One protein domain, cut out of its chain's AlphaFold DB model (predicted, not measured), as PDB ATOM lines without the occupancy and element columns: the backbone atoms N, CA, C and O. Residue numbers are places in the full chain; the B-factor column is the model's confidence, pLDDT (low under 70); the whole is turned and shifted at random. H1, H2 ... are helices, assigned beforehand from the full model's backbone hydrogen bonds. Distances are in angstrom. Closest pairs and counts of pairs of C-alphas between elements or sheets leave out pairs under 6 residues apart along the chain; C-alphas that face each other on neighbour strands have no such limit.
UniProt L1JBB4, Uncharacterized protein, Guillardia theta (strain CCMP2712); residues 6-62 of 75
ATOM      1  N   LYS A   6      -1.643  45.602  41.628       81.50
ATOM      2  CA  LYS A   6      -2.727  44.921  42.365       81.50
ATOM      3  C   LYS A   6      -3.669  45.929  43.018       81.50
ATOM      4  O   LYS A   6      -4.879  45.747  42.959       81.50
ATOM      5  N   ASN A   7      -3.124  47.013  43.572       82.50
ATOM      6  CA  ASN A   7      -3.931  48.053  44.208       82.50
ATOM      7  C   ASN A   7      -4.828  48.775  43.184       82.50
ATOM      8  O   ASN A   7      -6.032  48.906  43.386       82.50
ATOM      9  N   LEU A   8      -4.272  49.131  42.020       85.25
ATOM     10  CA  LEU A   8      -5.035  49.710  40.908       85.25
ATOM     11  C   LEU A   8      -6.108  48.751  40.378       85.25
ATOM     12  O   LEU A   8      -7.228  49.178  40.110       85.25
ATOM     13  N   LYS A   9      -5.805  47.449  40.291       86.25
ATOM     14  CA  LYS A   9      -6.789  46.422  39.923       86.25
ATOM     15  C   LYS A   9      -7.952  46.371  40.917       86.25
ATOM     16  O   LYS A   9      -9.100  46.334  40.492       86.25
ATOM     17  N   ASN A  10      -7.664  46.387  42.218       88.12
ATOM     18  CA  ASN A  10      -8.698  46.368  43.253       88.12
ATOM     19  C   ASN A  10      -9.557  47.636  43.202       88.12
ATOM     20  O   ASN A  10     -10.778  47.532  43.191       88.12
ATOM     21  N   LYS A  11      -8.938  48.818  43.074       87.88
ATOM     22  CA  LYS A  11      -9.661  50.088  42.896       87.88
ATOM     23  C   LYS A  11     -10.563  50.071  41.662       87.88
ATOM     24  O   LYS A  11     -11.696  50.533  41.733       87.88
ATOM     25  N   LEU A  12     -10.091  49.501  40.551       88.38
ATOM     26  CA  LEU A  12     -10.884  49.367  39.329       88.38
ATOM     27  C   LEU A  12     -12.096  48.449  39.538       88.38
ATOM     28  O   LEU A  12     -13.189  48.782  39.101       88.38
ATOM     29  N   LEU A  13     -11.916  47.316  40.224       88.12
ATOM     30  CA  LEU A  13     -13.010  46.388  40.531       88.12
ATOM     31  C   LEU A  13     -14.062  47.022  41.443       88.12
ATOM     32  O   LEU A  13     -15.251  46.912  41.155       88.12
ATOM     33  N   ILE A  14     -13.626  47.723  42.493       88.50
ATOM     34  CA  ILE A  14     -14.522  48.452  43.400       88.50
ATOM     35  C   ILE A  14     -15.310  49.498  42.608       88.50
ATOM     36  O   ILE A  14     -16.533  49.535  42.683       88.50
ATOM     37  N   CYS A  15     -14.630  50.286  41.777       88.69
ATOM     38  CA  CYS A  15     -15.287  51.313  40.981       88.69
ATOM     39  C   CYS A  15     -16.293  50.734  39.968       88.69
ATOM     40  O   CYS A  15     -17.370  51.287  39.776       88.69
ATOM     41  N   ILE A  16     -16.003  49.587  39.349       86.81
ATOM     42  CA  ILE A  16     -16.970  48.925  38.461       86.81
ATOM     43  C   ILE A  16     -18.164  48.395  39.263       86.81
ATOM     44  O   ILE A  16     -19.296  48.538  38.809       86.81
ATOM     45  N   SER A  17     -17.950  47.858  40.467       84.94
ATOM     46  CA  SER A  17     -19.047  47.355  41.307       84.94
ATOM     47  C   SER A  17     -20.046  48.437  41.729       84.94
ATOM     48  O   SER A  17     -21.213  48.131  41.941       84.94
ATOM     49  N   THR A  18     -19.623  49.705  41.788       84.19
ATOM     50  CA  THR A  18     -20.515  50.835  42.088       84.19
ATOM     51  C   THR A  18     -21.279  51.347  40.864       84.19
ATOM     52  O   THR A  18     -22.182  52.166  41.012       84.19
ATOM     53  N   THR A  19     -20.926  50.913  39.649       83.44
ATOM     54  CA  THR A  19     -21.589  51.376  38.418       83.44
ATOM     55  C   THR A  19     -22.846  50.572  38.090       83.44
ATOM     56  O   THR A  19     -22.910  49.373  38.376       83.44
ATOM     57  N   PRO A  20     -23.835  51.185  37.408       81.94
ATOM     58  CA  PRO A  20     -25.066  50.496  37.019       81.94
ATOM     59  C   PRO A  20     -24.816  49.290  36.105       81.94
ATOM     60  O   PRO A  20     -25.587  48.336  36.145       81.94
ATOM     61  N   CYS A  21     -23.726  49.277  35.331       84.62
ATOM     62  CA  CYS A  21     -23.385  48.142  34.474       84.62
ATOM     63  C   CYS A  21     -23.159  46.837  35.260       84.62
ATOM     64  O   CYS A  21     -23.615  45.776  34.826       84.62
ATOM     65  N   ALA A  22     -22.524  46.900  36.437       84.06
ATOM     66  CA  ALA A  22     -22.335  45.717  37.277       84.06
ATOM     67  C   ALA A  22     -23.674  45.199  37.829       84.06
ATOM     68  O   ALA A  22     -23.912  43.992  37.833       84.06
ATOM     69  N   ASN A  23     -24.582  46.107  38.201       84.19
ATOM     70  CA  ASN A  23     -25.922  45.759  38.687       84.19
ATOM     71  C   ASN A  23     -26.807  45.120  37.611       84.19
ATOM     72  O   ASN A  23     -27.675  44.314  37.933       84.19
ATOM     73  N   ARG A  24     -26.571  45.422  36.328       85.12
ATOM     74  CA  ARG A  24     -27.247  44.755  35.201       85.12
ATOM     75  C   ARG A  24     -26.721  43.334  34.934       85.12
ATOM     76  O   ARG A  24     -27.194  42.685  34.007       85.12
ATOM     77  N   GLY A  25     -25.736  42.853  35.698       83.12
ATOM     78  CA  GLY A  25     -25.079  41.564  35.459       83.12
ATOM     79  C   GLY A  25     -24.054  41.605  34.321       83.12
ATOM     80  O   GLY A  25     -23.650  40.560  33.809       83.12
ATOM     81  N   GLY A  26     -23.624  42.801  33.908       81.94
ATOM     82  CA  GLY A  26     -22.586  42.967  32.901       81.94
ATOM     83  C   GLY A  26     -21.249  42.404  33.381       81.94
ATOM     84  O   GLY A  26     -20.835  42.603  34.524       81.94
ATOM     85  N   THR A  27     -20.528  41.708  32.499       84.81
ATOM     86  CA  THR A  27     -19.154  41.300  32.820       84.81
ATOM     87  C   THR A  27     -18.248  42.527  32.922       84.81
ATOM     88  O   THR A  27     -18.469  43.540  32.265       84.81
ATOM     89  N   VAL A  28     -17.154  42.419  33.682       82.62
ATOM     90  CA  VAL A  28     -16.152  43.496  33.819       82.62
ATOM     91  C   VAL A  28     -15.675  44.012  32.454       82.62
ATOM     92  O   VAL A  28     -15.461  45.209  32.290       82.62
ATOM     93  N   LYS A  29     -15.534  43.130  31.453       83.00
ATOM     94  CA  LYS A  29     -15.179  43.527  30.081       83.00
ATOM     95  C   LYS A  29     -16.275  44.356  29.413       83.00
ATOM     96  O   LYS A  29     -15.941  45.362  28.799       83.00
ATOM     97  N   GLN A  30     -17.535  43.949  29.569       85.50
ATOM     98  CA  GLN A  30     -18.691  44.688  29.063       85.50
ATOM     99  C   GLN A  30     -18.724  46.090  29.678       85.50
ATOM    100  O   GLN A  30     -18.732  47.076  28.956       85.50
ATOM    101  N   CYS A  31     -18.597  46.180  31.005       84.56
ATOM    102  CA  CYS A  31     -18.612  47.460  31.710       84.56
ATOM    103  C   CYS A  31     -17.426  48.348  31.350       84.56
ATOM    104  O   CYS A  31     -17.561  49.556  31.276       84.56
ATOM    105  N   LEU A  32     -16.259  47.775  31.059       82.75
ATOM    106  CA  LEU A  32     -15.133  48.556  30.550       82.75
ATOM    107  C   LEU A  32     -15.366  49.080  29.126       82.75
ATOM    108  O   LEU A  32     -14.732  50.057  28.739       82.75
ATOM    109  N   GLN A  33     -16.194  48.434  28.313       83.06
ATOM    110  CA  GLN A  33     -16.537  48.928  26.976       83.06
ATOM    111  C   GLN A  33     -17.700  49.918  27.004       83.06
ATOM    112  O   GLN A  33     -17.847  50.702  26.071       83.06
ATOM    113  N   ASP A  34     -18.479  49.899  28.078       79.88
ATOM    114  CA  ASP A  34     -19.625  50.766  28.247       79.88
ATOM    115  C   ASP A  34     -19.212  52.229  28.479       79.88
ATOM    116  O   ASP A  34     -18.265  52.538  29.215       79.88
ATOM    117  N   ASN A  35     -19.924  53.157  27.836       72.44
ATOM    118  CA  ASN A  35     -19.643  54.592  27.952       72.44
ATOM    119  C   ASN A  35     -20.166  55.185  29.265       72.44
ATOM    120  O   ASN A  35     -19.750  56.286  29.638       72.44
ATOM    121  N   GLU A  36     -21.005  54.432  29.982       76.06
ATOM    122  CA  GLU A  36     -21.626  54.789  31.261       76.06
ATOM    123  C   GLU A  36     -20.654  54.786  32.456       76.06
ATOM    124  O   GLU A  36     -21.060  55.026  33.595       76.06
ATOM    125  N   LEU A  37     -19.362  54.514  32.238       81.12
ATOM    126  CA  LEU A  37     -18.373  54.584  33.310       81.12
ATOM    127  C   LEU A  37     -18.120  56.040  33.745       81.12
ATOM    128  O   LEU A  37     -17.768  56.871  32.897       81.12
ATOM    129  N   PRO A  38     -18.192  56.342  35.056       84.19
ATOM    130  CA  PRO A  38     -17.844  57.655  35.577       84.19
ATOM    131  C   PRO A  38     -16.370  57.972  35.304       84.19
ATOM    132  O   PRO A  38     -15.526  57.075  35.182       84.19
ATOM    133  N   GLU A  39     -16.050  59.262  35.208       84.44
ATOM    134  CA  GLU A  39     -14.707  59.727  34.844       84.44
ATOM    135  C   GLU A  39     -13.619  59.208  35.791       84.44
ATOM    136  O   GLU A  39     -12.529  58.849  35.345       84.44
ATOM    137  N   ASP A  40     -13.923  59.063  37.080       84.00
ATOM    138  CA  ASP A  40     -12.990  58.505  38.063       84.00
ATOM    139  C   ASP A  40     -12.619  57.047  37.760       84.00
ATOM    140  O   ASP A  40     -11.451  56.656  37.841       84.00
ATOM    141  N   CYS A  41     -13.584  56.250  37.298       87.62
ATOM    142  CA  CYS A  41     -13.346  54.882  36.837       87.62
ATOM    143  C   CYS A  41     -12.463  54.849  35.587       87.62
ATOM    144  O   CYS A  41     -11.567  54.005  35.476       87.62
ATOM    145  N   LYS A  42     -12.691  55.778  34.648       87.12
ATOM    146  CA  LYS A  42     -11.886  55.908  33.422       87.12
ATOM    147  C   LYS A  42     -10.436  56.275  33.751       87.12
ATOM    148  O   LYS A  42      -9.526  55.650  33.203       87.12
ATOM    149  N   LYS A  43     -10.213  57.179  34.714       88.12
ATOM    150  CA  LYS A  43      -8.873  57.507  35.230       88.12
ATOM    151  C   LYS A  43      -8.191  56.275  35.820       88.12
ATOM    152  O   LYS A  43      -7.102  55.916  35.382       88.12
ATOM    153  N   ILE A  44      -8.837  55.557  36.744       87.00
ATOM    154  CA  ILE A  44      -8.255  54.351  37.370       87.00
ATOM    155  C   ILE A  44      -7.933  53.276  36.322       87.00
ATOM    156  O   ILE A  44      -6.885  52.628  36.403       87.00
ATOM    157  N   ARG A  45      -8.796  53.101  35.315       87.19
ATOM    158  CA  ARG A  45      -8.545  52.200  34.184       87.19
ATOM    159  C   ARG A  45      -7.264  52.588  33.452       87.19
ATOM    160  O   ARG A  45      -6.441  51.708  33.201       87.19
ATOM    161  N   GLN A  46      -7.097  53.864  33.117       87.38
ATOM    162  CA  GLN A  46      -5.896  54.362  32.450       87.38
ATOM    163  C   GLN A  46      -4.646  54.082  33.293       87.38
ATOM    164  O   GLN A  46      -3.738  53.407  32.807       87.38
ATOM    165  N   MET A  47      -4.661  54.444  34.582       84.62
ATOM    166  CA  MET A  47      -3.546  54.169  35.499       84.62
ATOM    167  C   MET A  47      -3.214  52.668  35.564       84.62
ATOM    168  O   MET A  47      -2.048  52.274  35.560       84.62
ATOM    169  N   PHE A  48      -4.228  51.795  35.609       85.88
ATOM    170  CA  PHE A  48      -4.031  50.343  35.611       85.88
ATOM    171  C   PHE A  48      -3.395  49.842  34.306       85.88
ATOM    172  O   PHE A  48      -2.497  48.997  34.348       85.88
ATOM    173  N   PHE A  49      -3.830  50.365  33.155       86.06
ATOM    174  CA  PHE A  49      -3.243  50.041  31.853       86.06
ATOM    175  C   PHE A  49      -1.782  50.474  31.772       86.06
ATOM    176  O   PHE A  49      -0.940  49.681  31.352       86.06
ATOM    177  N   GLU A  50      -1.467  51.689  32.207       83.31
ATOM    178  CA  GLU A  50      -0.099  52.202  32.217       83.31
ATOM    179  C   GLU A  50       0.790  51.431  33.195       83.31
ATOM    180  O   GLU A  50       1.910  51.056  32.842       83.31
ATOM    181  N   CYS A  51       0.267  51.080  34.371       82.25
ATOM    182  CA  CYS A  51       0.969  50.235  35.328       82.25
ATOM    183  C   CYS A  51       1.281  48.853  34.741       82.25
ATOM    184  O   CYS A  51       2.425  48.393  34.808       82.25
ATOM    185  N   ARG A  52       0.287  48.194  34.128       80.12
ATOM    186  CA  ARG A  52       0.437  46.856  33.535       80.12
ATOM    187  C   ARG A  52       1.359  46.874  32.316       80.12
ATOM    188  O   ARG A  52       2.152  45.953  32.139       80.12
ATOM    189  N   ARG A  53       1.293  47.932  31.506       81.69
ATOM    190  CA  ARG A  53       2.223  48.171  30.394       81.69
ATOM    191  C   ARG A  53       3.645  48.372  30.912       81.69
ATOM    192  O   ARG A  53       4.569  47.768  30.378       81.69
ATOM    193  N   GLY A  54       3.808  49.134  31.990       76.88
ATOM    194  CA  GLY A  54       5.094  49.361  32.642       76.88
ATOM    195  C   GLY A  54       5.711  48.105  33.263       76.88
ATOM    196  O   GLY A  54       6.932  48.006  33.296       76.88
ATOM    197  N   GLN A  55       4.902  47.122  33.681       72.94
ATOM    198  CA  GLN A  55       5.392  45.809  34.132       72.94
ATOM    199  C   GLN A  55       5.921  44.926  32.992       72.94
ATOM    200  O   GLN A  55       6.812  44.108  33.228       72.94
ATOM    201  N   MET A  56       5.377  45.063  31.775       71.06
ATOM    202  CA  MET A  56       5.857  44.325  30.598       71.06
ATOM    203  C   MET A  56       7.052  45.005  29.921       71.06
ATOM    204  O   MET A  56       7.815  44.340  29.222       71.06
ATOM    205  N   ASP A  57       7.241  46.309  30.128       67.94
ATOM    206  CA  ASP A  57       8.363  47.033  29.544       67.94
ATOM    207  C   ASP A  57       9.677  46.724  30.288       67.94
ATOM    208  O   ASP A  57       9.902  47.146  31.425       67.94
ATOM    209  N   MET A  58      10.577  45.988  29.625       57.59
ATOM    210  CA  MET A  58      11.899  45.633  30.154       57.59
ATOM    211  C   MET A  58      12.749  46.859  30.532       57.59
ATOM    212  O   MET A  58      13.583  46.741  31.429       57.59
ATOM    213  N   ARG A  59      12.528  48.044  29.935       66.31
ATOM    214  CA  ARG A  59      13.277  49.264  30.300       66.31
ATOM    215  C   ARG A  59      12.932  49.746  31.711       66.31
ATOM    216  O   ARG A  59      13.800  50.266  32.411       66.31
ATOM    217  N   ASN A  60      11.704  49.505  32.170       58.31
ATOM    218  CA  ASN A  60      11.269  49.865  33.521       58.31
ATOM    219  C   ASN A  60      11.720  48.853  34.587       58.31
ATOM    220  O   ASN A  60      11.651  49.167  35.772       58.31
ATOM    221  N   ARG A  61      12.238  47.672  34.205       60.50
ATOM    222  CA  ARG A  61      12.881  46.752  35.164       60.50
ATOM    223  C   ARG A  61      14.187  47.308  35.729       60.50
ATOM    224  O   ARG A  61      14.504  47.007  36.870       60.50
ATOM    225  N   ILE A  62      14.921  48.108  34.952       61.97
ATOM    226  CA  ILE A  62      16.202  48.696  35.382       61.97
ATOM    227  C   ILE A  62      15.973  49.996  36.167       61.97
ATOM    228  O   ILE A  62      16.671  50.262  37.137       61.97
TER     229      ILE A  62
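AT A GLANCE: This is residues 6 to 62 of the 75 residues of an uncharacterized protein of Guillardia theta (strain CCMP2712) (UniProt L1JBB4). Two helices, H1 and the longer H4, run side by side in opposite ways, and the short helices H2 and H3 gather near the last residues of H1, with H3 turned about perpendicular to H1. From this body the last part of H4 and the small helix H5, residues 53 to 62, stick out as a free arm that adds to the length of the whole. The printed part has 57 residues with five named helices, H1 to H5 in that order along the chain, and no named strand; the class is all helix. The whole is loose, with a radius of gyration of the C-alphas of 12.8 A, and its C-alphas span 43 by 18 by 17 A.

HOW THE PARTS SIT: H1, residues 6 to 17, and H4, residues 39 to 56, touch at a shallow tilt of 30 degrees and run opposite ways. Their closest C-alphas are those of Leu 8 and Phe 48, 5.4 A apart, and H4 touches H1 with residues 41 to 48 alone. H2, residues 20 to 23, is close to H1 but not clearly touching; their closest C-alphas, those of Ile 16 and Ala 22, are 6.4 A apart. H3, residues 28 to 33, and H2 touch only at the corner by their link, with the C-alphas of Cys 21 and Cys 31 closest at 5.6 A. H1 and H3 only just touch, with 3 pairs of C-alphas within 8 A. The closest of these are the C-alphas of Ile 16 and Cys 31, 7.1 A apart; H1 touches H3 with residues 13 to 16 alone, and their lines stand about perpendicular at 77 degrees. H3 and H4 are only just apart, their closest C-alphas 8.4 A from each other. H5, residues 58 to 62, touches no helix; it is close to H4 but not clearly touching, with the C-alphas of Gly 54 and Asn 60 closest at 6.3 A. In H1, H3 and H4 every O i to N i+4 pair is within hydrogen-bond range; H2 is too short for such a pair, and H5 has 0 of 1, beside 1 of 2 O i to N i+3 pairs.

IN THESE COORDINATES: H1 begins at C-alpha 6, (-2.727, 44.921, 42.365), and measures 16.5 A from first to last C-alpha. H2, from Pro 20 to Asn 23, and H3, from Val 28 to Gln 33, measure 5.1 A and 8.7 A. H4 begins at C-alpha 39, (-14.707, 59.727, 34.844), and measures 26.0 A. H5 measures 7.4 A and ends at C-alpha 62, (16.202, 48.696, 35.382).

THE WHOLE: The two C-alphas farthest apart are those of Arg 24 and Ile 62, at 43.6 A. Without residues 53 to 62, which stand free, the body of 47 residues spans 29 by 18 by 15 A. The printed part has no cut, and the four links between the helices are tight. The mean pLDDT of the printed part is 81.4, and residues 57 to 62 are under 70.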